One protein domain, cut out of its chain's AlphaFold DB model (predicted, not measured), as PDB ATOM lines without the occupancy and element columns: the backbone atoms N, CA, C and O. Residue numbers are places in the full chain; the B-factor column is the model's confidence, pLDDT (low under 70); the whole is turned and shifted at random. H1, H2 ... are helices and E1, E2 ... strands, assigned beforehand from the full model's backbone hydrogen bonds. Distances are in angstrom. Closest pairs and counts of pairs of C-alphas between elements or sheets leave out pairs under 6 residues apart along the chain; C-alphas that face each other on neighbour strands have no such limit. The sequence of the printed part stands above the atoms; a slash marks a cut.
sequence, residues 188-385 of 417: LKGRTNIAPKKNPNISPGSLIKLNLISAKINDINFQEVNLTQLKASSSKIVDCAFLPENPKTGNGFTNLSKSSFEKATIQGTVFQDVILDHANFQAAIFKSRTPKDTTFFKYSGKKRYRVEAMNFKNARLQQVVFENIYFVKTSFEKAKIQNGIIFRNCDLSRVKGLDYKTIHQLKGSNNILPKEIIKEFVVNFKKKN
ATOM      1  N   LEU A 188     -29.624  27.255  43.850       76.56
ATOM      2  CA  LEU A 188     -29.829  26.298  42.782       76.56
ATOM      3  C   LEU A 188     -30.749  25.202  43.326       76.56
ATOM      4  O   LEU A 188     -30.310  24.336  44.078       76.56
ATOM      5  N   LYS A 189     -32.041  25.280  43.008       65.00
ATOM      6  CA  LYS A 189     -33.028  24.267  43.394       65.00
ATOM      7  C   LYS A 189     -33.462  23.478  42.179       65.00
ATOM      8  O   LYS A 189     -33.957  24.062  41.215       65.00
ATOM      9  N   GLY A 190     -33.348  22.164  42.282       54.97
ATOM     10  CA  GLY A 190     -34.146  21.267  41.486       54.97
ATOM     11  C   GLY A 190     -35.468  20.896  42.148       54.97
ATOM     12  O   GLY A 190     -35.649  21.087  43.346       54.97
ATOM     13  N   ARG A 191     -36.439  20.420  41.365       35.28
ATOM     14  CA  ARG A 191     -37.623  19.738  41.905       35.28
ATOM     15  C   ARG A 191     -37.275  18.253  42.041       35.28
ATOM     16  O   ARG A 191     -36.956  17.641  41.027       35.28
ATOM     17  N   THR A 192     -37.383  17.681  43.238       38.12
ATOM     18  CA  THR A 192     -37.326  16.227  43.475       38.12
ATOM     19  C   THR A 192     -38.554  15.757  44.256       38.12
ATOM     20  O   THR A 192     -38.974  16.366  45.236       38.12
ATOM     21  N   ASN A 193     -39.095  14.621  43.820       29.66
ATOM     22  CA  ASN A 193     -39.580  13.560  44.697       29.66
ATOM     23  C   ASN A 193     -38.663  12.355  44.445       29.66
ATOM     24  O   ASN A 193     -38.121  12.210  43.351       29.66
ATOM     25  N   ILE A 194     -38.472  11.525  45.467       39.38
ATOM     26  CA  ILE A 194     -37.403  10.524  45.639       39.38
ATOM     27  C   ILE A 194     -37.577   9.306  44.699       39.38
ATOM     28  O   ILE A 194     -37.762   8.169  45.119       39.38
ATOM     29  N   ALA A 195     -37.511   9.536  43.391       33.12
ATOM     30  CA  ALA A 195     -37.351   8.513  42.366       33.12
ATOM     31  C   ALA A 195     -36.511   9.094  41.213       33.12
ATOM     32  O   ALA A 195     -36.688  10.264  40.871       33.12
ATOM     33  N   PRO A 196     -35.633   8.308  40.563       41.22
ATOM     34  CA  PRO A 196     -34.671   8.785  39.560       41.22
ATOM     35  C   PRO A 196     -35.300   9.228  38.222       41.22
ATOM     36  O   PRO A 196     -34.670   9.108  37.177       41.22
ATOM     37  N   LYS A 197     -36.554   9.701  38.197       39.06
ATOM     38  CA  LYS A 197     -37.328   9.819  36.956       39.06
ATOM     39  C   LYS A 197     -37.729  11.212  36.482       39.06
ATOM     40  O   LYS A 197     -38.370  11.248  35.440       39.06
ATOM     41  N   LYS A 198     -37.333  12.320  37.129       42.81
ATOM     42  CA  LYS A 198     -37.269  13.672  36.506       42.81
ATOM     43  C   LYS A 198     -36.792  14.733  37.513       42.81
ATOM     44  O   LYS A 198     -37.588  15.510  38.030       42.81
ATOM     45  N   ASN A 199     -35.487  14.780  37.769       51.09
ATOM     46  CA  ASN A 199     -34.868  15.979  38.344       51.09
ATOM     47  C   ASN A 199     -34.643  16.995  37.217       51.09
ATOM     48  O   ASN A 199     -34.564  16.596  36.052       51.09
ATOM     49  N   PRO A 200     -34.526  18.301  37.506       57.88
ATOM     50  CA  PRO A 200     -34.006  19.225  36.516       57.88
ATOM     51  C   PRO A 200     -32.561  18.835  36.239       57.88
ATOM     52  O   PRO A 200     -31.664  19.017  37.065       57.88
ATOM     53  N   ASN A 201     -32.380  18.230  35.073       64.06
ATOM     54  CA  ASN A 201     -31.079  17.897  34.546       64.06
ATOM     55  C   ASN A 201     -30.432  19.195  34.083       64.06
ATOM     56  O   ASN A 201     -31.012  19.952  33.301       64.06
ATOM     57  N   ILE A 202     -29.217  19.445  34.553       71.38
ATOM     58  CA  ILE A 202     -28.327  20.323  33.812       71.38
ATOM     59  C   ILE A 202     -27.900  19.506  32.597       71.38
ATOM     60  O   ILE A 202     -27.339  18.426  32.757       71.38
ATOM     61  N   SER A 203     -28.268  19.981  31.406       63.78
ATOM     62  CA  SER A 203     -28.019  19.280  30.147       63.78
ATOM     63  C   SER A 203     -26.541  18.898  29.998       63.78
ATOM     64  O   SER A 203     -25.685  19.649  30.486       63.78
ATOM     65  N   PRO A 204     -26.234  17.801  29.277       64.88
ATOM     66  CA  PRO A 204     -24.868  17.444  28.913       64.88
ATOM     67  C   PRO A 204     -24.155  18.666  28.335       64.88
ATOM     68  O   PRO A 204     -24.644  19.322  27.412       64.88
ATOM     69  N   GLY A 205     -23.040  19.046  28.948       70.81
ATOM     70  CA  GLY A 205     -22.427  20.334  28.671       70.81
ATOM     71  C   GLY A 205     -21.191  20.602  29.512       70.81
ATOM     72  O   GLY A 205     -20.922  19.952  30.524       70.81
ATOM     73  N   SER A 206     -20.413  21.586  29.072       78.62
ATOM     74  CA  SER A 206     -19.187  21.997  29.746       78.62
ATOM     75  C   SER A 206     -19.440  23.222  30.620       78.62
ATOM     76  O   SER A 206     -19.653  24.321  30.116       78.62
ATOM     77  N   LEU A 207     -19.401  23.025  31.937       86.38
ATOM     78  CA  LEU A 207     -19.459  24.067  32.963       86.38
ATOM     79  C   LEU A 207     -18.107  24.152  33.697       86.38
ATOM     80  O   LEU A 207     -18.028  24.182  34.928       86.38
ATOM     81  N   ILE A 208     -17.018  24.163  32.921       87.06
ATOM     82  CA  ILE A 208     -15.647  24.267  33.432       87.06
ATOM     83  C   ILE A 208     -15.496  25.558  34.248       87.06
ATOM     84  O   ILE A 208     -15.922  26.629  33.818       87.06
ATOM     85  N   LYS A 209     -14.845  25.465  35.416       90.00
ATOM     86  CA  LYS A 209     -14.599  26.588  36.343       90.00
ATOM     87  C   LYS A 209     -15.871  27.267  36.871       90.00
ATOM     88  O   LYS A 209     -15.808  28.420  37.305       90.00
ATOM     89  N   LEU A 210     -17.011  26.570  36.876       90.62
ATOM     90  CA  LEU A 210     -18.235  27.078  37.492       90.62
ATOM     91  C   LEU A 210     -17.971  27.487  38.953       90.62
ATOM     92  O   LEU A 210     -17.293  26.782  39.704       90.62
ATOM     93  N   ASN A 211     -18.492  28.644  39.357       92.06
ATOM     94  CA  ASN A 211     -18.296  29.192  40.694       92.06
ATOM     95  C   ASN A 211     -19.607  29.154  41.486       92.06
ATOM     96  O   ASN A 211     -20.509  29.948  41.240       92.06
ATOM     97  N   LEU A 212     -19.685  28.224  42.436       92.06
ATOM     98  CA  LEU A 212     -20.810  27.980  43.340       92.06
ATOM     99  C   LEU A 212     -20.399  28.173  44.812       92.06
ATOM    100  O   LEU A 212     -20.926  27.504  45.704       92.06
ATOM    101  N   ILE A 213     -19.433  29.057  45.084       92.19
ATOM    102  CA  ILE A 213     -18.989  29.348  46.452       92.19
ATOM    103  C   ILE A 213     -20.182  29.827  47.285       92.19
ATOM    104  O   ILE A 213     -20.917  30.725  46.877       92.19
ATOM    105  N   SER A 214     -20.370  29.218  48.457       91.94
ATOM    106  CA  SER A 214     -21.482  29.509  49.374       91.94
ATOM    107  C   SER A 214     -22.888  29.319  48.778       91.94
ATOM    108  O   SER A 214     -23.872  29.789  49.357       91.94
ATOM    109  N   ALA A 215     -23.015  28.636  47.635       91.62
ATOM    110  CA  ALA A 215     -24.307  28.351  47.025       91.62
ATOM    111  C   ALA A 215     -25.082  27.297  47.827       91.62
ATOM    112  O   ALA A 215     -24.499  26.434  48.488       91.62
ATOM    113  N   LYS A 216     -26.413  27.340  47.733       93.00
ATOM    114  CA  LYS A 216     -27.279  26.233  48.159       93.00
ATOM    115  C   LYS A 216     -27.705  25.482  46.906       93.00
ATOM    116  O   LYS A 216     -28.425  26.048  46.090       93.00
ATOM    117  N   ILE A 217     -27.221  24.258  46.751       91.50
ATOM    118  CA  ILE A 217     -27.462  23.380  45.613       91.50
ATOM    119  C   ILE A 217     -28.279  22.212  46.143       91.50
ATOM    120  O   ILE A 217     -27.767  21.386  46.892       91.50
ATOM    121  N   ASN A 218     -29.552  22.175  45.794       91.62
ATOM    122  CA  ASN A 218     -30.452  21.132  46.250       91.62
ATOM    123  C   ASN A 218     -31.053  20.437  45.039       91.62
ATOM    124  O   ASN A 218     -31.494  21.132  44.122       91.62
ATOM    125  N   ASP A 219     -31.138  19.109  45.072       89.44
ATOM    126  CA  ASP A 219     -32.020  18.353  44.180       89.44
ATOM    127  C   ASP A 219     -31.643  18.433  42.686       89.44
ATOM    128  O   ASP A 219     -32.499  18.343  41.803       89.44
ATOM    129  N   ILE A 220     -30.353  18.628  42.380       90.38
ATOM    130  CA  ILE A 220     -29.847  18.770  41.004       90.38
ATOM    131  C   ILE A 220     -29.171  17.493  40.520       90.38
ATOM    132  O   ILE A 220     -28.374  16.885  41.234       90.38
ATOM    133  N   ASN A 221     -29.449  17.135  39.265       88.94
ATOM    134  CA  ASN A 221     -28.729  16.098  38.541       88.94
ATOM    135  C   ASN A 221     -27.713  16.727  37.570       88.94
ATOM    136  O   ASN A 221     -28.085  17.433  36.629       88.94
ATOM    137  N   PHE A 222     -26.433  16.461  37.814       88.25
ATOM    138  CA  PHE A 222     -25.277  16.870  37.015       88.25
ATOM    139  C   PHE A 222     -24.804  15.732  36.101       88.25
ATOM    140  O   PHE A 222     -23.603  15.452  36.000       88.25
ATOM    141  N   GLN A 223     -25.751  15.053  35.464       88.62
ATOM    142  CA  GLN A 223     -25.468  13.973  34.533       88.62
ATOM    143  C   GLN A 223     -24.621  14.481  33.358       88.62
ATOM    144  O   GLN A 223     -24.984  15.469  32.726       88.62
ATOM    145  N   GLU A 224     -23.474  13.836  33.106       85.06
ATOM    146  CA  GLU A 224     -22.548  14.157  31.994       85.06
ATOM    147  C   GLU A 224     -21.989  15.587  31.969       85.06
ATOM    148  O   GLU A 224     -21.424  16.039  30.970       85.06
ATOM    149  N   VAL A 225     -22.114  16.335  33.063       88.06
ATOM    150  CA  VAL A 225     -21.614  17.707  33.083       88.06
ATOM    151  C   VAL A 225     -20.107  17.698  33.327       88.06
ATOM    152  O   VAL A 225     -19.610  17.141  34.314       88.06
ATOM    153  N   ASN A 226     -19.353  18.369  32.457       87.81
ATOM    154  CA  ASN A 226     -17.951  18.655  32.728       87.81
ATOM    155  C   ASN A 226     -17.856  19.854  33.681       87.81
ATOM    156  O   ASN A 226     -17.965  21.007  33.274       87.81
ATOM    157  N   LEU A 227     -17.644  19.555  34.957       90.06
ATOM    158  CA  LEU A 227     -17.510  20.485  36.078       90.06
ATOM    159  C   LEU A 227     -16.051  20.571  36.553       90.06
ATOM    160  O   LEU A 227     -15.787  20.777  37.740       90.06
ATOM    161  N   THR A 228     -15.088  20.383  35.646       90.62
ATOM    162  CA  THR A 228     -13.657  20.484  35.964       90.62
ATOM    163  C   THR A 228     -13.365  21.841  36.602       90.62
ATOM    164  O   THR A 228     -13.784  22.879  36.085       90.62
ATOM    165  N   GLN A 229     -12.625  21.845  37.715       91.12
ATOM    166  CA  GLN A 229     -12.320  23.047  38.504       91.12
ATOM    167  C   GLN A 229     -13.558  23.774  39.069       91.12
ATOM    168  O   GLN A 229     -13.500  24.983  39.314       91.12
ATOM    169  N   LEU A 230     -14.669  23.065  39.303       92.94
ATOM    170  CA  LEU A 230     -15.827  23.601  40.024       92.94
ATOM    171  C   LEU A 230     -15.389  24.142  41.392       92.94
ATOM    172  O   LEU A 230     -14.755  23.439  42.178       92.94
ATOM    173  N   LYS A 231     -15.765  25.384  41.704       93.25
ATOM    174  CA  LYS A 231     -15.542  26.003  43.017       93.25
ATOM    175  C   LYS A 231     -16.839  25.981  43.812       93.25
ATOM    176  O   LYS A 231     -17.651  26.884  43.680       93.25
ATOM    177  N   ALA A 232     -17.024  24.972  44.649       93.00
ATOM    178  CA  ALA A 232     -18.177  24.805  45.532       93.00
ATOM    179  C   ALA A 232     -17.784  24.938  47.020       93.00
ATOM    180  O   ALA A 232     -18.403  24.330  47.897       93.00
ATOM    181  N   SER A 233     -16.745  25.722  47.327       91.56
ATOM    182  CA  SER A 233     -16.294  25.934  48.706       91.56
ATOM    183  C   SER A 233     -17.391  26.581  49.561       91.56
ATOM    184  O   SER A 233     -18.090  27.487  49.103       91.56
ATOM    185  N   SER A 234     -17.555  26.116  50.800       91.62
ATOM    186  CA  SER A 234     -18.605  26.544  51.742       91.62
ATOM    187  C   SER A 234     -20.045  26.397  51.222       91.62
ATOM    188  O   SER A 234     -20.969  26.971  51.798       91.62
ATOM    189  N   SER A 235     -20.260  25.656  50.132       92.44
ATOM    190  CA  SER A 235     -21.599  25.408  49.596       92.44
ATOM    191  C   SER A 235     -22.360  24.386  50.442       92.44
ATOM    192  O   SER A 235     -21.782  23.598  51.198       92.44
ATOM    193  N   LYS A 236     -23.684  24.394  50.317       93.75
ATOM    194  CA  LYS A 236     -24.558  23.352  50.850       93.75
ATOM    195  C   LYS A 236     -25.101  22.555  49.668       93.75
ATOM    196  O   LYS A 236     -25.888  23.104  48.906       93.75
ATOM    197  N   ILE A 237     -24.668  21.307  49.527       91.88
ATOM    198  CA  ILE A 237     -25.048  20.383  48.455       91.88
ATOM    199  C   ILE A 237     -25.923  19.298  49.073       91.88
ATOM    200  O   ILE A 237     -25.453  18.536  49.916       91.88
ATOM    201  N   VAL A 238     -27.202  19.273  48.716       91.38
ATOM    202  CA  VAL A 238     -28.193  18.369  49.308       91.38
ATOM    203  C   VAL A 238     -28.913  17.606  48.213       91.38
ATOM    204  O   VAL A 238     -29.364  18.213  47.247       91.38
ATOM    205  N   ASP A 239     -29.021  16.291  48.373       89.25
ATOM    206  CA  ASP A 239     -29.849  15.418  47.538       89.25
ATOM    207  C   ASP A 239     -29.543  15.587  46.023       89.25
ATOM    208  O   ASP A 239     -30.413  15.524  45.158       89.25
ATOM    209  N   CYS A 240     -28.267  15.847  45.699       90.38
ATOM    210  CA  CYS A 240     -27.769  16.015  44.331       90.38
ATOM    211  C   CYS A 240     -27.207  14.703  43.766       90.38
ATOM    212  O   CYS A 240     -26.749  13.830  44.503       90.38
ATOM    213  N   ALA A 241     -27.170  14.589  42.443       89.12
ATOM    214  CA  ALA A 241     -26.630  13.424  41.760       89.12
ATOM    215  C   ALA A 241     -25.589  13.846  40.718       89.12
ATOM    216  O   ALA A 241     -25.852  14.697  39.875       89.12
ATOM    217  N   PHE A 242     -24.405  13.248  40.783       89.69
ATOM    218  CA  PHE A 242     -23.363  13.333  39.767       89.69
ATOM    219  C   PHE A 242     -23.260  11.943  39.141       89.69
ATOM    220  O   PHE A 242     -22.775  11.014  39.792       89.69
ATOM    221  N   LEU A 243     -23.818  11.793  37.940       86.50
ATOM    222  CA  LEU A 243     -24.099  10.504  37.307       86.50
ATOM    223  C   LEU A 243     -23.482  10.427  35.898       86.50
ATOM    224  O   LEU A 243     -23.351  11.456  35.226       86.50
ATOM    225  N   PRO A 244     -23.145   9.221  35.413       80.88
ATOM    226  CA  PRO A 244     -22.781   9.017  34.016       80.88
ATOM    227  C   PRO A 244     -24.007   9.103  33.091       80.88
ATOM    228  O   PRO A 244     -25.140   9.040  33.571       80.88
ATOM    229  N   GLU A 245     -23.788   9.171  31.773       74.38
ATOM    230  CA  GLU A 245     -24.878   9.185  30.772       74.38
ATOM    231  C   GLU A 245     -25.737   7.942  30.860       74.38
ATOM    232  O   GLU A 245     -26.969   7.967  30.915       74.38
ATOM    233  N   ASN A 246     -25.041   6.816  30.890       71.06
ATOM    234  CA  ASN A 246     -25.658   5.525  30.938       71.06
ATOM    235  C   ASN A 246     -24.933   4.698  31.998       71.06
ATOM    236  O   ASN A 246     -23.812   4.233  31.766       71.06
ATOM    237  N   PRO A 247     -25.570   4.465  33.160       64.12
ATOM    238  CA  PRO A 247     -24.950   3.709  34.237       64.12
ATOM    239  C   PRO A 247     -24.599   2.282  33.802       64.12
ATOM    240  O   PRO A 247     -23.672   1.703  34.351       64.12
ATOM    241  N   LYS A 248     -25.277   1.712  32.792       62.91
ATOM    242  CA  LYS A 248     -25.003   0.351  32.310       62.91
ATOM    243  C   LYS A 248     -23.791   0.268  31.386       62.91
ATOM    244  O   LYS A 248     -23.079  -0.731  31.439       62.91
ATOM    245  N   THR A 249     -23.569   1.269  30.533       60.66
ATOM    246  CA  THR A 249     -22.456   1.251  29.566       60.66
ATOM    247  C   THR A 249     -21.206   1.937  30.103       60.66
ATOM    248  O   THR A 249     -20.110   1.630  29.644       60.66
ATOM    249  N   GLY A 250     -21.345   2.829  31.091       59.06
ATOM    250  CA  GLY A 250     -20.232   3.615  31.619       59.06
ATOM    251  C   GLY A 250     -19.675   4.629  30.617       59.06
ATOM    252  O   GLY A 250     -18.566   5.115  30.817       59.06
ATOM    253  N   ASN A 251     -20.412   4.935  29.545       58.44
ATOM    254  CA  ASN A 251     -20.080   6.032  28.641       58.44
ATOM    255  C   ASN A 251     -20.612   7.345  29.230       58.44
ATOM    256  O   ASN A 251     -21.677   7.346  29.845       58.44
ATOM    257  N   GLY A 252     -19.849   8.430  29.061       67.81
ATOM    258  CA  GLY A 252     -20.148   9.750  29.622       67.81
ATOM    259  C   GLY A 252     -19.948   9.793  31.140       67.81
ATOM    260  O   GLY A 252     -20.643   9.113  31.881       67.81
ATOM    261  N   PHE A 253     -19.006  10.601  31.628       79.81
ATOM    262  CA  PHE A 253     -18.763  10.774  33.063       79.81
ATOM    263  C   PHE A 253     -18.951  12.237  33.448       79.81
ATOM    264  O   PHE A 253     -18.454  13.127  32.753       79.81
ATOM    265  N   THR A 254     -19.570  12.505  34.598       87.00
ATOM    266  CA  THR A 254     -19.402  13.815  35.233       87.00
ATOM    267  C   THR A 254     -17.924  13.983  35.581       87.00
ATOM    268  O   THR A 254     -17.325  13.136  36.252       87.00
ATOM    269  N   ASN A 255     -17.320  15.087  35.150       88.81
ATOM    270  CA  ASN A 255     -15.932  15.388  35.480       88.81
ATOM    271  C   ASN A 255     -15.865  16.440  36.589       88.81
ATOM    272  O   ASN A 255     -16.214  17.590  36.363       88.81
ATOM    273  N   LEU A 256     -15.407  16.049  37.778       91.12
ATOM    274  CA  LEU A 256     -15.147  16.910  38.937       91.12
ATOM    275  C   LEU A 256     -13.644  17.009  39.249       91.12
ATOM    276  O   LEU A 256     -13.248  17.277  40.389       91.12
ATOM    277  N   SER A 257     -12.786  16.780  38.255       90.50
ATOM    278  CA  SER A 257     -11.344  16.867  38.455       90.50
ATOM    279  C   SER A 257     -10.932  18.275  38.884       90.50
ATOM    280  O   SER A 257     -11.429  19.286  38.375       90.50
ATOM    281  N   LYS A 258     -10.011  18.353  39.851       91.44
ATOM    282  CA  LYS A 258      -9.506  19.609  40.437       91.44
ATOM    283  C   LYS A 258     -10.599  20.506  41.044       91.44
ATOM    284  O   LYS A 258     -10.363  21.697  41.256       91.44
ATOM    285  N   SER A 259     -11.792  19.973  41.302       92.75
ATOM    286  CA  SER A 259     -12.891  20.721  41.908       92.75
ATOM    287  C   SER A 259     -12.688  20.883  43.413       92.75
ATOM    288  O   SER A 259     -12.103  20.029  44.076       92.75
ATOM    289  N   SER A 260     -13.171  21.993  43.966       93.56
ATOM    290  CA  SER A 260     -13.062  22.323  45.386       93.56
ATOM    291  C   SER A 260     -14.427  22.308  46.056       93.56
ATOM    292  O   SER A 260     -15.290  23.125  45.745       93.56
ATOM    293  N   PHE A 261     -14.571  21.428  47.036       93.94
ATOM    294  CA  PHE A 261     -15.673  21.309  47.987       93.94
ATOM    295  C   PHE A 261     -15.210  21.670  49.408       93.94
ATOM    296  O   PHE A 261     -15.762  21.184  50.395       93.94
ATOM    297  N   GLU A 262     -14.164  22.492  49.535       93.12
ATOM    298  CA  GLU A 262     -13.607  22.876  50.833       93.12
ATOM    299  C   GLU A 262     -14.697  23.467  51.742       93.12
ATOM    300  O   GLU A 262     -15.417  24.377  51.332       93.12
ATOM    301  N   LYS A 263     -14.830  22.960  52.975       92.12
ATOM    302  CA  LYS A 263     -15.866  23.373  53.948       92.12
ATOM    303  C   LYS A 263     -17.316  23.208  53.461       92.12
ATOM    304  O   LYS A 263     -18.231  23.717  54.108       92.12
ATOM    305  N   ALA A 264     -17.558  22.512  52.350       91.88
ATOM    306  CA  ALA A 264     -18.912  22.261  51.874       91.88
ATOM    307  C   ALA A 264     -19.658  21.321  52.831       91.88
ATOM    308  O   ALA A 264     -19.069  20.418  53.426       91.88
ATOM    309  N   THR A 265     -20.967  21.516  52.965       93.50
ATOM    310  CA  THR A 265     -21.855  20.531  53.593       93.50
ATOM    311  C   THR A 265     -22.491  19.698  52.493       93.50
ATOM    312  O   THR A 265     -23.254  20.238  51.700       93.50
ATOM    313  N   ILE A 266     -22.178  18.406  52.454       92.19
ATOM    314  CA  ILE A 266     -22.658  17.458  51.450       92.19
ATOM    315  C   ILE A 266     -23.592  16.470  52.146       92.19
ATOM    316  O   ILE A 266     -23.197  15.808  53.107       92.19
ATOM    317  N   GLN A 267     -24.834  16.392  51.682       91.44
ATOM    318  CA  GLN A 267     -25.846  15.512  52.249       91.44
ATOM    319  C   GLN A 267     -26.647  14.821  51.157       91.44
ATOM    320  O   GLN A 267     -27.024  15.457  50.182       91.44
ATOM    321  N   GLY A 268     -26.876  13.518  51.309       86.81
ATOM    322  CA  GLY A 268     -27.683  12.734  50.367       86.81
ATOM    323  C   GLY A 268     -27.204  12.779  48.916       86.81
ATOM    324  O   GLY A 268     -27.996  12.640  47.993       86.81
ATOM    325  N   THR A 269     -25.913  13.052  48.710       90.19
ATOM    326  CA  THR A 269     -25.356  13.292  47.380       90.19
ATOM    327  C   THR A 269     -24.687  12.041  46.829       90.19
ATOM    328  O   THR A 269     -23.831  11.441  47.485       90.19
ATOM    329  N   VAL A 270     -25.029  11.685  45.594       90.25
ATOM    330  CA  VAL A 270     -24.482  10.514  44.903       90.25
ATOM    331  C   VAL A 270     -23.384  10.935  43.930       90.25
ATOM    332  O   VAL A 270     -23.617  11.753  43.044       90.25
ATOM    333  N   PHE A 271     -22.200  10.343  44.080       90.44
ATOM    334  CA  PHE A 271     -21.081  10.426  43.145       90.44
ATOM    335  C   PHE A 271     -20.900   9.059  42.482       90.44
ATOM    336  O   PHE A 271     -20.120   8.222  42.950       90.44
ATOM    337  N   GLN A 272     -21.649   8.826  41.406       89.12
ATOM    338  CA  GLN A 272     -21.604   7.581  40.651       89.12
ATOM    339  C   GLN A 272     -20.733   7.745  39.403       89.12
ATOM    340  O   GLN A 272     -20.989   8.620  38.584       89.12
ATOM    341  N   ASP A 273     -19.716   6.892  39.255       86.06
ATOM    342  CA  ASP A 273     -18.829   6.869  38.082       86.06
ATOM    343  C   ASP A 273     -18.196   8.254  37.762       86.06
ATOM    344  O   ASP A 273     -17.920   8.586  36.615       86.06
ATOM    345  N   VAL A 274     -17.947   9.089  38.777       87.19
ATOM    346  CA  VAL A 274     -17.481  10.481  38.606       87.19
ATOM    347  C   VAL A 274     -15.958  10.581  38.568       87.19
ATOM    348  O   VAL A 274     -15.281   9.956  39.385       87.19
ATOM    349  N   ILE A 275     -15.413  11.453  37.708       87.81
ATOM    350  CA  ILE A 275     -13.979  11.771  37.715       87.81
ATOM    351  C   ILE A 275     -13.640  12.719  38.864       87.81
ATOM    352  O   ILE A 275     -13.990  13.893  38.812       87.81
ATOM    353  N   LEU A 276     -12.946  12.224  39.893       90.69
ATOM    354  CA  LEU A 276     -12.643  12.964  41.134       90.69
ATOM    355  C   LEU A 276     -11.148  13.245  41.350       90.69
ATOM    356  O   LEU A 276     -10.728  13.591  42.457       90.69
ATOM    357  N   ASP A 277     -10.332  13.114  40.307       90.56
ATOM    358  CA  ASP A 277      -8.889  13.323  40.417       90.56
ATOM    359  C   ASP A 277      -8.564  14.743  40.892       90.56
ATOM    360  O   ASP A 277      -8.995  15.737  40.304       90.56
ATOM    361  N   HIS A 278      -7.760  14.842  41.949       93.25
ATOM    362  CA  HIS A 278      -7.374  16.088  42.613       93.25
ATOM    363  C   HIS A 278      -8.555  16.890  43.192       93.25
ATOM    364  O   HIS A 278      -8.424  18.093  43.424       93.25
ATOM    365  N   ALA A 279      -9.712  16.262  43.423       93.25
ATOM    366  CA  ALA A 279     -10.829  16.922  44.086       93.25
ATOM    367  C   ALA A 279     -10.506  17.208  45.567       93.25
ATOM    368  O   ALA A 279     -10.010  16.350  46.307       93.25
ATOM    369  N   ASN A 280     -10.805  18.429  46.012       93.88
ATOM    370  CA  ASN A 280     -10.518  18.900  47.360       93.88
ATOM    371  C   ASN A 280     -11.784  18.918  48.228       93.88
ATOM    372  O   ASN A 280     -12.647  19.766  48.042       93.88
ATOM    373  N   PHE A 281     -11.863  18.032  49.217       94.69
ATOM    374  CA  PHE A 281     -12.924  17.949  50.229       94.69
ATOM    375  C   PHE A 281     -12.424  18.358  51.624       94.69
ATOM    376  O   PHE A 281     -12.970  17.932  52.647       94.69
ATOM    377  N   GLN A 282     -11.364  19.169  51.700       93.62
ATOM    378  CA  GLN A 282     -10.792  19.602  52.970       93.62
ATOM    379  C   GLN A 282     -11.842  20.288  53.851       93.62
ATOM    380  O   GLN A 282     -12.552  21.195  53.418       93.62
ATOM    381  N   ALA A 283     -11.933  19.855  55.108       92.19
ATOM    382  CA  ALA A 283     -12.913  20.331  56.083       92.19
ATOM    383  C   ALA A 283     -14.389  20.228  55.635       92.19
ATOM    384  O   ALA A 283     -15.255  20.836  56.265       92.19
ATOM    385  N   ALA A 284     -14.697  19.463  54.580       91.94
ATOM    386  CA  ALA A 284     -16.072  19.204  54.171       91.94
ATOM    387  C   ALA A 284     -16.804  18.376  55.236       91.94
ATOM    388  O   ALA A 284     -16.208  17.567  55.956       91.94
ATOM    389  N   ILE A 285     -18.111  18.587  55.339       92.62
ATOM    390  CA  ILE A 285     -18.989  17.892  56.273       92.62
ATOM    391  C   ILE A 285     -19.935  17.023  55.458       92.62
ATOM    392  O   ILE A 285     -20.823  17.535  54.782       92.62
ATOM    393  N   PHE A 286     -19.767  15.712  55.564       90.62
ATOM    394  CA  PHE A 286     -20.653  14.736  54.955       90.62
ATOM    395  C   PHE A 286     -21.673  14.276  55.989       90.62
ATOM    396  O   PHE A 286     -21.299  13.763  57.045       90.62
ATOM    397  N   LYS A 287     -22.957  14.485  55.693       86.06
ATOM    398  CA  LYS A 287     -24.076  14.047  56.530       86.06
ATOM    399  C   LYS A 287     -24.985  13.169  55.701       86.06
ATOM    400  O   LYS A 287     -25.513  13.618  54.698       86.06
ATOM    401  N   SER A 288     -25.232  11.954  56.145       78.56
ATOM    402  CA  SER A 288     -26.247  11.098  55.543       78.56
ATOM    403  C   SER A 288     -27.394  10.902  56.533       78.56
ATOM    404  O   SER A 288     -27.169  10.995  57.741       78.56
ATOM    405  N   ARG A 289     -28.627  10.697  56.047       73.31
ATOM    406  CA  ARG A 289     -29.746  10.248  56.900       73.31
ATOM    407  C   ARG A 289     -29.689   8.724  57.036       73.31
ATOM    408  O   ARG A 289     -29.984   8.176  58.093       73.31
ATOM    409  N   THR A 290     -29.248   8.057  55.971       68.75
ATOM    410  CA  THR A 290     -28.919   6.638  55.910       68.75
ATOM    411  C   THR A 290     -27.546   6.440  55.260       68.75
ATOM    412  O   THR A 290     -27.151   7.245  54.416       68.75
ATOM    413  N   PRO A 291     -26.820   5.343  55.548       58.56
ATOM    414  CA  PRO A 291     -25.543   5.038  54.895       58.56
ATOM    415  C   PRO A 291     -25.586   5.018  53.361       58.56
ATOM    416  O   PRO A 291     -24.543   5.079  52.729       58.56
ATOM    417  N   LYS A 292     -26.767   4.907  52.743       63.25
ATOM    418  CA  LYS A 292     -26.913   4.860  51.285       63.25
ATOM    419  C   LYS A 292     -27.127   6.227  50.638       63.25
ATOM    420  O   LYS A 292     -27.099   6.283  49.415       63.25
ATOM    421  N   ASP A 293     -27.328   7.301  51.404       74.81
ATOM    422  CA  ASP A 293     -27.676   8.582  50.777       74.81
ATOM    423  C   ASP A 293     -26.440   9.300  50.222       74.81
ATOM    424  O   ASP A 293     -26.525   9.928  49.175       74.81
ATOM    425  N   THR A 294     -25.281   9.204  50.886       83.06
ATOM    426  CA  THR A 294     -24.042   9.837  50.409       83.06
ATOM    427  C   THR A 294     -23.024   8.788  50.003       83.06
ATOM    428  O   THR A 294     -22.409   8.129  50.848       83.06
ATOM    429  N   THR A 295     -22.864   8.609  48.696       84.31
ATOM    430  CA  THR A 295     -22.135   7.465  48.147       84.31
ATOM    431  C   THR A 295     -21.131   7.893  47.092       84.31
ATOM    432  O   THR A 295     -21.410   8.728  46.238       84.31
ATOM    433  N   PHE A 296     -19.951   7.293  47.169       86.06
ATOM    434  CA  PHE A 296     -18.925   7.315  46.141       86.06
ATOM    435  C   PHE A 296     -18.805   5.893  45.616       86.06
ATOM    436  O   PHE A 296     -18.299   5.016  46.322       86.06
ATOM    437  N   PHE A 297     -19.291   5.635  44.406       81.56
ATOM    438  CA  PHE A 297     -19.224   4.289  43.847       81.56
ATOM    439  C   PHE A 297     -19.047   4.291  42.335       81.56
ATOM    440  O   PHE A 297     -19.418   5.231  41.637       81.56
ATOM    441  N   LYS A 298     -18.470   3.200  41.831       70.69
ATOM    442  CA  LYS A 298     -18.360   2.914  40.399       70.69
ATOM    443  C   LYS A 298     -19.232   1.706  40.057       70.69
ATOM    444  O   LYS A 298     -19.084   0.663  40.701       70.69
ATOM    445  N   TYR A 299     -20.130   1.845  39.080       63.19
ATOM    446  CA  TYR A 299     -21.079   0.798  38.679       63.19
ATOM    447  C   TYR A 299     -20.460  -0.203  37.686       63.19
ATOM    448  O   TYR A 299     -20.903  -1.346  37.595       63.19
ATOM    449  N   SER A 300     -19.387   0.163  36.972       54.62
ATOM    450  CA  SER A 300     -18.865  -0.699  35.903       54.62
ATOM    451  C   SER A 300     -18.003  -1.873  36.410       54.62
ATOM    452  O   SER A 300     -16.865  -1.693  36.851       54.62
ATOM    453  N   GLY A 301     -18.543  -3.085  36.268       56.22
ATOM    454  CA  GLY A 301     -17.889  -4.398  36.228       56.22
ATOM    455  C   GLY A 301     -16.379  -4.497  36.521       56.22
ATOM    456  O   GLY A 301     -15.526  -4.157  35.704       56.22
ATOM    457  N   LYS A 302     -16.068  -5.138  37.652       56.31
ATOM    458  CA  LYS A 302     -14.810  -5.840  37.993       56.31
ATOM    459  C   LYS A 302     -13.534  -5.015  38.237       56.31
ATOM    460  O   LYS A 302     -12.655  -5.537  38.920       56.31
ATOM    461  N   LYS A 303     -13.394  -3.771  37.765       70.81
ATOM    462  CA  LYS A 303     -12.177  -2.958  38.008       70.81
ATOM    463  C   LYS A 303     -12.421  -1.851  39.035       70.81
ATOM    464  O   LYS A 303     -13.367  -1.082  38.911       70.81
ATOM    465  N   ARG A 304     -11.533  -1.747  40.035       78.88
ATOM    466  CA  ARG A 304     -11.547  -0.630  40.993       78.88
ATOM    467  C   ARG A 304     -11.315   0.690  40.266       78.88
ATOM    468  O   ARG A 304     -10.460   0.782  39.385       78.88
ATOM    469  N   TYR A 305     -12.053   1.713  40.667       83.19
ATOM    470  CA  TYR A 305     -11.917   3.061  40.161       83.19
ATOM    471  C   TYR A 305     -10.708   3.750  40.773       83.19
ATOM    472  O   TYR A 305     -10.679   3.986  41.977       83.19
ATOM    473  N   ARG A 306      -9.704   4.069  39.959       88.62
ATOM    474  CA  ARG A 306      -8.563   4.847  40.434       88.62
ATOM    475  C   ARG A 306      -8.995   6.295  40.650       88.62
ATOM    476  O   ARG A 306      -9.413   6.938  39.697       88.62
ATOM    477  N   VAL A 307      -8.839   6.779  41.880       87.69
ATOM    478  CA  VAL A 307      -8.930   8.202  42.225       87.69
ATOM    479  C   VAL A 307      -7.570   8.671  42.712       87.69
ATOM    480  O   VAL A 307      -6.983   8.068  43.617       87.69
ATOM    481  N   GLU A 308      -7.042   9.728  42.103       90.94
ATOM    482  CA  GLU A 308      -5.738  10.274  42.471       90.94
ATOM    483  C   GLU A 308      -5.864  11.589  43.248       90.94
ATOM    484  O   GLU A 308      -6.645  12.469  42.903       90.94
ATOM    485  N   ALA A 309      -5.069  11.728  44.310       92.25
ATOM    486  CA  ALA A 309      -4.845  12.969  45.049       92.25
ATOM    487  C   ALA A 309      -6.109  13.647  45.626       92.25
ATOM    488  O   ALA A 309      -6.139  14.866  45.792       92.25
ATOM    489  N   MET A 310      -7.144  12.877  45.978       92.94
ATOM    490  CA  MET A 310      -8.283  13.412  46.738       92.94
ATOM    491  C   MET A 310      -7.850  13.880  48.138       92.94
ATOM    492  O   MET A 310      -7.078  13.202  48.826       92.94
ATOM    493  N   ASN A 311      -8.390  15.010  48.592       94.06
ATOM    494  CA  ASN A 311      -8.057  15.583  49.897       94.06
ATOM    495  C   ASN A 311      -9.271  15.601  50.840       94.06
ATOM    496  O   ASN A 311     -10.156  16.430  50.675       94.06
ATOM    497  N   PHE A 312      -9.284  14.740  51.858       94.50
ATOM    498  CA  PHE A 312     -10.267  14.712  52.951       94.50
ATOM    499  C   PHE A 312      -9.686  15.235  54.276       94.50
ATOM    500  O   PHE A 312     -10.203  14.926  55.353       94.50
ATOM    501  N   LYS A 313      -8.605  16.026  54.244       94.62
ATOM    502  CA  LYS A 313      -7.974  16.558  55.458       94.62
ATOM    503  C   LYS A 313      -8.981  17.343  56.303       94.62
ATOM    504  O   LYS A 313      -9.686  18.210  55.789       94.62
ATOM    505  N   ASN A 314      -9.046  17.059  57.604       94.25
ATOM    506  CA  ASN A 314     -10.016  17.643  58.547       94.25
ATOM    507  C   ASN A 314     -11.508  17.438  58.185       94.25
ATOM    508  O   ASN A 314     -12.367  18.082  58.795       94.25
ATOM    509  N   ALA A 315     -11.847  16.594  57.203       93.69
ATOM    510  CA  ALA A 315     -13.239  16.347  56.832       93.69
ATOM    511  C   ALA A 315     -13.990  15.621  57.958       93.69
ATOM    512  O   ALA A 315     -13.402  14.859  58.727       93.69
ATOM    513  N   ARG A 316     -15.301  15.840  58.056       92.75
ATOM    514  CA  ARG A 316     -16.188  15.071  58.938       92.75
ATOM    515  C   ARG A 316     -16.989  14.117  58.078       92.75
ATOM    516  O   ARG A 316     -17.797  14.561  57.267       92.75
ATOM    517  N   LEU A 317     -16.735  12.828  58.240       90.62
ATOM    518  CA  LEU A 317     -17.337  11.778  57.436       90.62
ATOM    519  C   LEU A 317     -18.283  10.966  58.320       90.62
ATOM    520  O   LEU A 317     -17.841  10.243  59.214       90.62
ATOM    521  N   GLN A 318     -19.584  11.097  58.075       89.81
ATOM    522  CA  GLN A 318     -20.624  10.363  58.785       89.81
ATOM    523  C   GLN A 318     -21.506   9.641  57.769       89.81
ATOM    524  O   GLN A 318     -22.066  10.278  56.879       89.81
ATOM    525  N   GLN A 319     -21.643   8.319  57.924       86.88
ATOM    526  CA  GLN A 319     -22.511   7.496  57.072       86.88
ATOM    527  C   GLN A 319     -22.209   7.592  55.558       86.88
ATOM    528  O   GLN A 319     -23.123   7.618  54.740       86.88
ATOM    529  N   VAL A 320     -20.926   7.649  55.185       88.50
ATOM    530  CA  VAL A 320     -20.482   7.699  53.780       88.50
ATOM    531  C   VAL A 320     -20.115   6.298  53.292       88.50
ATOM    532  O   VAL A 320     -19.411   5.569  53.991       88.50
ATOM    533  N   VAL A 321     -20.535   5.927  52.084       89.69
ATOM    534  CA  VAL A 321     -20.093   4.677  51.441       89.69
ATOM    535  C   VAL A 321     -19.074   4.984  50.354       89.69
ATOM    536  O   VAL A 321     -19.350   5.758  49.444       89.69
ATOM    537  N   PHE A 322     -17.926   4.322  50.428       90.56
ATOM    538  CA  PHE A 322     -16.941   4.222  49.357       90.56
ATOM    539  C   PHE A 322     -16.978   2.796  48.808       90.56
ATOM    540  O   PHE A 322     -16.795   1.839  49.562       90.56
ATOM    541  N   GLU A 323     -17.220   2.626  47.513       90.06
ATOM    542  CA  GLU A 323     -17.375   1.302  46.909       90.06
ATOM    543  C   GLU A 323     -16.605   1.171  45.592       90.06
ATOM    544  O   GLU A 323     -16.744   1.988  44.683       90.06
ATOM    545  N   ASN A 324     -15.793   0.113  45.491       90.06
ATOM    546  CA  ASN A 324     -14.944  -0.199  44.340       90.06
ATOM    547  C   ASN A 324     -13.912   0.897  44.006       90.06
ATOM    548  O   ASN A 324     -13.665   1.156  42.832       90.06
ATOM    549  N   ILE A 325     -13.279   1.528  45.003       90.38
ATOM    550  CA  ILE A 325     -12.319   2.631  44.789       90.38
ATOM    551  C   ILE A 325     -10.876   2.195  45.071       90.38
ATOM    552  O   ILE A 325     -10.575   1.582  46.090       90.38
ATOM    553  N   TYR A 326      -9.956   2.542  44.175       91.62
ATOM    554  CA  TYR A 326      -8.513   2.476  44.372       91.62
ATOM    555  C   TYR A 326      -7.975   3.876  44.675       91.62
ATOM    556  O   TYR A 326      -7.850   4.710  43.777       91.62
ATOM    557  N   PHE A 327      -7.659   4.130  45.943       92.50
ATOM    558  CA  PHE A 327      -7.156   5.427  46.377       92.50
ATOM    559  C   PHE A 327      -5.652   5.547  46.117       92.50
ATOM    560  O   PHE A 327      -4.854   4.736  46.590       92.50
ATOM    561  N   VAL A 328      -5.245   6.596  45.404       92.69
ATOM    562  CA  VAL A 328      -3.836   6.908  45.134       92.69
ATOM    563  C   VAL A 328      -3.520   8.295  45.671       92.69
ATOM    564  O   VAL A 328      -4.123   9.273  45.251       92.69
ATOM    565  N   LYS A 329      -2.554   8.400  46.594       93.50
ATOM    566  CA  LYS A 329      -2.151   9.677  47.226       93.50
ATOM    567  C   LYS A 329      -3.312  10.423  47.912       93.50
ATOM    568  O   LYS A 329      -3.243  11.635  48.093       93.50
ATOM    569  N   THR A 330      -4.369   9.716  48.304       94.06
ATOM    570  CA  THR A 330      -5.505  10.297  49.026       94.06
ATOM    571  C   THR A 330      -5.153  10.519  50.493       94.06
ATOM    572  O   THR A 330      -4.531   9.662  51.127       94.06
ATOM    573  N   SER A 331      -5.567  11.657  51.050       94.62
ATOM    574  CA  SER A 331      -5.330  11.998  52.457       94.62
ATOM    575  C   SER A 331      -6.632  12.090  53.245       94.62
ATOM    576  O   SER A 331      -7.519  12.850  52.874       94.62
ATOM    577  N   PHE A 332      -6.707  11.368  54.360       94.00
ATOM    578  CA  PHE A 332      -7.715  11.480  55.420       94.00
ATOM    579  C   PHE A 332      -7.095  12.057  56.705       94.00
ATOM    580  O   PHE A 332      -7.592  11.834  57.803       94.00
ATOM    581  N   GLU A 333      -5.981  12.789  56.605       94.00
ATOM    582  CA  GLU A 333      -5.280  13.347  57.766       94.00
ATOM    583  C   GLU A 333      -6.225  14.191  58.642       94.00
ATOM    584  O   GLU A 333      -6.857  15.137  58.167       94.00
ATOM    585  N   LYS A 334      -6.330  13.847  59.933       93.00
ATOM    586  CA  LYS A 334      -7.242  14.493  60.898       93.00
ATOM    587  C   LYS A 334      -8.726  14.445  60.490       93.00
ATOM    588  O   LYS A 334      -9.533  15.200  61.038       93.00
ATOM    589  N   ALA A 335      -9.108  13.594  59.535       92.75
ATOM    590  CA  ALA A 335     -10.509  13.382  59.209       92.75
ATOM    591  C   ALA A 335     -11.215  12.750  60.414       92.75
ATOM    592  O   ALA A 335     -10.741  11.780  61.003       92.75
ATOM    593  N   LYS A 336     -12.367  13.305  60.790       90.81
ATOM    594  CA  LYS A 336     -13.231  12.713  61.809       90.81
ATOM    595  C   LYS A 336     -14.107  11.678  61.131       90.81
ATOM    596  O   LYS A 336     -15.110  12.026  60.509       90.81
ATOM    597  N   ILE A 337     -13.702  10.424  61.254       86.50
ATOM    598  CA  ILE A 337     -14.469   9.278  60.787       86.50
ATOM    599  C   ILE A 337     -15.407   8.863  61.915       86.50
ATOM    600  O   ILE A 337     -14.971   8.541  63.018       86.50
ATOM    601  N   GLN A 338     -16.705   8.997  61.659       83.50
ATOM    602  CA  GLN A 338     -17.764   8.665  62.603       83.50
ATOM    603  C   GLN A 338     -18.482   7.386  62.169       83.50
ATOM    604  O   GLN A 338     -18.343   6.919  61.037       83.50
ATOM    605  N   ASN A 339     -19.295   6.834  63.073       76.94
ATOM    606  CA  ASN A 339     -20.039   5.605  62.832       76.94
ATOM    607  C   ASN A 339     -20.780   5.612  61.485       76.94
ATOM    608  O   ASN A 339     -21.457   6.573  61.112       76.94
ATOM    609  N   GLY A 340     -20.684   4.481  60.784       78.31
ATOM    610  CA  GLY A 340     -21.435   4.228  59.559       78.31
ATOM    611  C   GLY A 340     -20.684   4.511  58.264       78.31
ATOM    612  O   GLY A 340     -21.300   4.368  57.213       78.31
ATOM    613  N   ILE A 341     -19.393   4.863  58.298       86.81
ATOM    614  CA  ILE A 341     -18.594   4.803  57.069       86.81
ATOM    615  C   ILE A 341     -18.422   3.348  56.642       86.81
ATOM    616  O   ILE A 341     -18.108   2.471  57.451       86.81
ATOM    617  N   ILE A 342     -18.620   3.096  55.355       87.12
ATOM    618  CA  ILE A 342     -18.477   1.775  54.758       87.12
ATOM    619  C   ILE A 342     -17.472   1.885  53.620       87.12
ATOM    620  O   ILE A 342     -17.653   2.687  52.710       87.12
ATOM    621  N   PHE A 343     -16.441   1.048  53.648       88.69
ATOM    622  CA  PHE A 343     -15.558   0.845  52.503       88.69
ATOM    623  C   PHE A 343     -15.832  -0.554  51.966       88.69
ATOM    624  O   PHE A 343     -15.696  -1.533  52.699       88.69
ATOM    625  N   ARG A 344     -16.248  -0.671  50.708       88.25
ATOM    626  CA  ARG A 344     -16.481  -1.960  50.050       88.25
ATOM    627  C   ARG A 344     -15.529  -2.104  48.884       88.25
ATOM    628  O   ARG A 344     -15.498  -1.240  48.010       88.25
ATOM    629  N   ASN A 345     -14.759  -3.190  48.864       88.81
ATOM    630  CA  ASN A 345     -13.799  -3.468  47.795       88.81
ATOM    631  C   ASN A 345     -12.876  -2.269  47.473       88.81
ATOM    632  O   ASN A 345     -12.545  -2.006  46.313       88.81
ATOM    633  N   CYS A 346     -12.488  -1.512  48.501       89.75
ATOM    634  CA  CYS A 346     -11.599  -0.371  48.359       89.75
ATOM    635  C   CYS A 346     -10.146  -0.779  48.595       89.75
ATOM    636  O   CYS A 346      -9.842  -1.583  49.475       89.75
ATOM    637  N   ASP A 347      -9.224  -0.191  47.848       91.62
ATOM    638  CA  ASP A 347      -7.801  -0.296  48.143       91.62
ATOM    639  C   ASP A 347      -7.336   0.985  48.837       91.62
ATOM    640  O   ASP A 347      -7.230   2.053  48.233       91.62
ATOM    641  N   LEU A 348      -7.121   0.840  50.143       91.44
ATOM    642  CA  LEU A 348      -6.689   1.867  51.077       91.44
ATOM    643  C   LEU A 348      -5.176   1.821  51.309       91.44
ATOM    644  O   LEU A 348      -4.680   2.625  52.086       91.44
ATOM    645  N   SER A 349      -4.423   0.928  50.654       89.88
ATOM    646  CA  SER A 349      -2.993   0.690  50.932       89.88
ATOM    647  C   SER A 349      -2.100   1.926  50.799       89.88
ATOM    648  O   SER A 349      -1.005   1.956  51.356       89.88
ATOM    649  N   ARG A 350      -2.562   2.943  50.061       92.06
ATOM    650  CA  ARG A 350      -1.844   4.196  49.775       92.06
ATOM    651  C   ARG A 350      -2.524   5.430  50.364       92.06
ATOM    652  O   ARG A 350      -2.244   6.552  49.935       92.06
ATOM    653  N   VAL A 351      -3.438   5.228  51.305       92.75
ATOM    654  CA  VAL A 351      -4.149   6.308  51.977       92.75
ATOM    655  C   VAL A 351      -3.344   6.802  53.174       92.75
ATOM    656  O   VAL A 351      -2.864   6.012  53.981       92.75
ATOM    657  N   LYS A 352      -3.220   8.125  53.313       92.75
ATOM    658  CA  LYS A 352      -2.616   8.760  54.492       92.75
ATOM    659  C   LYS A 352      -3.683   9.134  55.517       92.75
ATOM    660  O   LYS A 352      -4.783   9.524  55.139       92.75
ATOM    661  N   GLY A 353      -3.336   9.103  56.803       90.12
ATOM    662  CA  GLY A 353      -4.160   9.686  57.869       90.12
ATOM    663  C   GLY A 353      -5.328   8.834  58.371       90.12
ATOM    664  O   GLY A 353      -6.108   9.331  59.174       90.12
ATOM    665  N   LEU A 354      -5.443   7.577  57.932       88.94
ATOM    666  CA  LEU A 354      -6.302   6.591  58.592       88.94
ATOM    667  C   LEU A 354      -5.545   6.001  59.788       88.94
ATOM    668  O   LEU A 354      -4.384   5.622  59.645       88.94
ATOM    669  N   ASP A 355      -6.198   5.913  60.944       84.75
ATOM    670  CA  ASP A 355      -5.657   5.264  62.142       84.75
ATOM    671  C   ASP A 355      -6.338   3.908  62.410       84.75
ATOM    672  O   ASP A 355      -7.344   3.545  61.790       84.75
ATOM    673  N   TYR A 356      -5.799   3.119  63.343       77.50
ATOM    674  CA  TYR A 356      -6.396   1.828  63.697       77.50
ATOM    675  C   TYR A 356      -7.816   1.960  64.287       77.50
ATOM    676  O   TYR A 356      -8.650   1.074  64.089       77.50
ATOM    677  N   LYS A 357      -8.127   3.057  64.997       79.62
ATOM    678  CA  LYS A 357      -9.451   3.292  65.610       79.62
ATOM    679  C   LYS A 357     -10.529   3.444  64.548       79.62
ATOM    680  O   LYS A 357     -11.601   2.853  64.658       79.62
ATOM    681  N   THR A 358     -10.201   4.181  63.497       76.19
ATOM    682  CA  THR A 358     -10.993   4.321  62.282       76.19
ATOM    683  C   THR A 358     -11.282   2.956  61.666       76.19
ATOM    684  O   THR A 358     -12.388   2.709  61.192       76.19
ATOM    685  N   ILE A 359     -10.322   2.032  61.731       71.12
ATOM    686  CA  ILE A 359     -10.438   0.704  61.122       71.12
ATOM    687  C   ILE A 359     -11.422  -0.208  61.810       71.12
ATOM    688  O   ILE A 359     -12.182  -0.890  61.128       71.12
ATOM    689  N   HIS A 360     -11.506  -0.139  63.133       67.12
ATOM    690  CA  HIS A 360     -12.560  -0.840  63.859       67.12
ATOM    691  C   HIS A 360     -13.970  -0.396  63.442       67.12
ATOM    692  O   HIS A 360     -14.920  -1.157  63.611       67.12
ATOM    693  N   GLN A 361     -14.111   0.808  62.877       68.81
ATOM    694  CA  GLN A 361     -15.378   1.316  62.356       68.81
ATOM    695  C   GLN A 361     -15.605   0.978  60.878       68.81
ATOM    696  O   GLN A 361     -16.730   1.134  60.398       68.81
ATOM    697  N   LEU A 362     -14.580   0.509  60.154       68.75
ATOM    698  CA  LEU A 362     -14.722   0.178  58.743       68.75
ATOM    699  C   LEU A 362     -15.544  -1.093  58.591       68.75
ATOM    700  O   LEU A 362     -15.086  -2.214  58.805       68.75
ATOM    701  N   LYS A 363     -16.785  -0.898  58.165       66.50
ATOM    702  CA  LYS A 363     -17.652  -1.975  57.709       66.50
ATOM    703  C   LYS A 363     -17.411  -2.211  56.218       66.50
ATOM    704  O   LYS A 363     -17.226  -1.260  55.461       66.50
ATOM    705  N   GLY A 364     -17.471  -3.473  55.800       63.84
ATOM    706  CA  GLY A 364     -17.404  -3.884  54.396       63.84
ATOM    707  C   GLY A 364     -16.319  -4.925  54.113       63.84
ATOM    708  O   GLY A 364     -15.340  -5.059  54.842       63.84
ATOM    709  N   SER A 365     -16.536  -5.718  53.067       62.56
ATOM    710  CA  SER A 365     -15.670  -6.830  52.679       62.56
ATOM    711  C   SER A 365     -14.623  -6.405  51.643       62.56
ATOM    712  O   SER A 365     -14.827  -5.478  50.855       62.56
ATOM    713  N   ASN A 366     -13.502  -7.135  51.616       78.62
ATOM    714  CA  ASN A 366     -12.484  -7.098  50.555       78.62
ATOM    715  C   ASN A 366     -11.688  -5.789  50.406       78.62
ATOM    716  O   ASN A 366     -11.236  -5.473  49.304       78.62
ATOM    717  N   ASN A 367     -11.479  -5.050  51.498       81.75
ATOM    718  CA  ASN A 367     -10.591  -3.888  51.473       81.75
ATOM    719  C   ASN A 367      -9.113  -4.293  51.582       81.75
ATOM    720  O   ASN A 367      -8.773  -5.223  52.314       81.75
ATOM    721  N   ILE A 368      -8.232  -3.561  50.898       83.81
ATOM    722  CA  ILE A 368      -6.777  -3.644  51.097       83.81
ATOM    723  C   ILE A 368      -6.375  -2.511  52.043       83.81
ATOM    724  O   ILE A 368      -6.686  -1.361  51.763       83.81
ATOM    725  N   LEU A 369      -5.713  -2.817  53.159       86.12
ATOM    726  CA  LEU A 369      -5.343  -1.833  54.185       86.12
ATOM    727  C   LEU A 369      -3.875  -1.373  54.054       86.12
ATOM    728  O   LEU A 369      -3.052  -2.129  53.528       86.12
ATOM    729  N   PRO A 370      -3.517  -0.170  54.553       86.38
ATOM    730  CA  PRO A 370      -2.124   0.256  54.712       86.38
ATOM    731  C   PRO A 370      -1.296  -0.727  55.544       86.38
ATOM    732  O   PRO A 370      -1.785  -1.310  56.516       86.38
ATOM    733  N   LYS A 371      -0.012  -0.882  55.203       85.38
ATOM    734  CA  LYS A 371       0.896  -1.804  55.910       85.38
ATOM    735  C   LYS A 371       1.112  -1.383  57.363       85.38
ATOM    736  O   LYS A 371       1.197  -2.234  58.242       85.38
ATOM    737  N   GLU A 372       1.196  -0.083  57.607       85.00
ATOM    738  CA  GLU A 372       1.437   0.543  58.910       85.00
ATOM    739  C   GLU A 372       0.302   0.214  59.877       85.00
ATOM    740  O   GLU A 372       0.517  -0.218  61.005       85.00
ATOM    741  N   ILE A 373      -0.917   0.310  59.367       84.31
ATOM    742  CA  ILE A 373      -2.143  -0.035  60.064       84.31
ATOM    743  C   ILE A 373      -2.202  -1.525  60.399       84.31
ATOM    744  O   ILE A 373      -2.598  -1.896  61.500       84.31
ATOM    745  N   ILE A 374      -1.827  -2.392  59.451       84.44
ATOM    746  CA  ILE A 374      -1.815  -3.841  59.682       84.44
ATOM    747  C   ILE A 374      -0.827  -4.162  60.808       84.44
ATOM    748  O   ILE A 374      -1.153  -4.943  61.699       84.44
ATOM    749  N   LYS A 375       0.352  -3.525  60.810       85.12
ATOM    750  CA  LYS A 375       1.334  -3.664  61.893       85.12
ATOM    751  C   LYS A 375       0.760  -3.205  63.233       85.12
ATOM    752  O   LYS A 375       0.851  -3.947  64.206       85.12
ATOM    753  N   GLU A 376       0.147  -2.025  63.286       84.44
ATOM    754  CA  GLU A 376      -0.450  -1.484  64.511       84.44
ATOM    755  C   GLU A 376      -1.579  -2.377  65.044       84.44
ATOM    756  O   GLU A 376      -1.629  -2.673  66.239       84.44
ATOM    757  N   PHE A 377      -2.438  -2.883  64.156       82.12
ATOM    758  CA  PHE A 377      -3.480  -3.843  64.503       82.12
ATOM    759  C   PHE A 377      -2.885  -5.118  65.108       82.12
ATOM    760  O   PHE A 377      -3.334  -5.550  66.165       82.12
ATOM    761  N   VAL A 378      -1.847  -5.694  64.492       82.19
ATOM    762  CA  VAL A 378      -1.168  -6.898  65.004       82.19
ATOM    763  C   VAL A 378      -0.536  -6.643  66.375       82.19
ATOM    764  O   VAL A 378      -0.690  -7.468  67.274       82.19
ATOM    765  N   VAL A 379       0.134  -5.503  66.570       85.25
ATOM    766  CA  VAL A 379       0.743  -5.133  67.861       85.25
ATOM    767  C   VAL A 379      -0.324  -4.974  68.947       85.25
ATOM    768  O   VAL A 379      -0.193  -5.545  70.029       85.25
ATOM    769  N   ASN A 380      -1.403  -4.243  68.659       79.50
ATOM    770  CA  ASN A 380      -2.498  -4.032  69.606       79.50
ATOM    771  C   ASN A 380      -3.270  -5.324  69.897       79.50
ATOM    772  O   ASN A 380      -3.696  -5.537  71.032       79.50
ATOM    773  N   PHE A 381      -3.411  -6.204  68.905       78.56
ATOM    774  CA  PHE A 381      -4.021  -7.520  69.067       78.56
ATOM    775  C   PHE A 381      -3.194  -8.406  70.008       78.56
ATOM    776  O   PHE A 381      -3.741  -8.923  70.979       78.56
ATOM    777  N   LYS A 382      -1.871  -8.495  69.793       79.44
ATOM    778  CA  LYS A 382      -0.954  -9.243  70.675       79.44
ATOM    779  C   LYS A 382      -1.007  -8.752  72.124       79.44
ATOM    780  O   LYS A 382      -0.989  -9.565  73.038       79.44
ATOM    781  N   LYS A 383      -1.096  -7.432  72.333       83.19
ATOM    782  CA  LYS A 383      -1.190  -6.838  73.677       83.19
ATOM    783  C   LYS A 383      -2.514  -7.140  74.381       83.19
ATOM    784  O   LYS A 383      -2.526  -7.229  75.602       83.19
ATOM    785  N   LYS A 384      -3.622  -7.245  73.636       75.62
ATOM    786  CA  LYS A 384      -4.967  -7.351  74.220       75.62
ATOM    787  C   LYS A 384      -5.470  -8.774  74.436       75.62
ATOM    788  O   LYS A 384      -6.352  -8.912  75.269       75.62
ATOM    789  N   ASN A 385      -4.973  -9.799  73.734       57.00
ATOM    790  CA  ASN A 385      -5.484 -11.164  73.916       57.00
ATOM    791  C   ASN A 385      -4.489 -12.279  73.533       57.00
ATOM    792  O   ASN A 385      -4.114 -12.419  72.371       57.00
TER     793      ASN A 385
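Overview. This is residues 188 to 385 of the 417 residues of an uncharacterized protein of marine bacterium AO1-C (UniProt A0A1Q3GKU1). With little regular structure, the chain winds in stacked turns, a solenoid walled by short parallel strands, E1-E2-E3-E5, E4-E6-E8-E10 and E7-E9, with H1 and H2 at one end. The 198 printed residues run E1 to E10, H1, H2, under half in named elements, class mixed. The whole is compact, radius of gyration of the C-alphas 16.8 A, spanning 57 by 35 by 29 A.

Arrangement. E6, residues 294 to 297, and E8, residues 320 to 323, are parallel; N 296 and O 321 are within hydrogen-bond range, 2.8 A. In the sheet E4-E6-E8-E10 the edge strands are E4, residues 270 to 272, and E10, residues 342 to 344. E3, residues 265 to 267, runs on into E4 at 77 degrees. E7, residues 305 to 308, and E9, residues 325 to 328, are parallel, N 326 to O 305 2.7 A. H1, residues 356 to 360, only just touches residues 373 to 377 of H2, residues 371 to 384, with 3 pairs of C-alphas within 8 A; the closest, Tyr 356 and Ile 373, are 5.9 A apart. In both helices every O i to N i+4 pair is within range.

Along the chain. E1, residues 216 to 218, begins at C-alpha (-27.279, 26.233, 48.159); E2 is residues 236 to 238, E5 285 to 287. H2, 20.0 A long, ends at C-alpha (-4.967, -7.351, 74.220).

Size, cuts and confidence. The printed part has no cut. The E2 to E3 link is long, 26 residues. Residues under pLDDT 70 include 189 to 201.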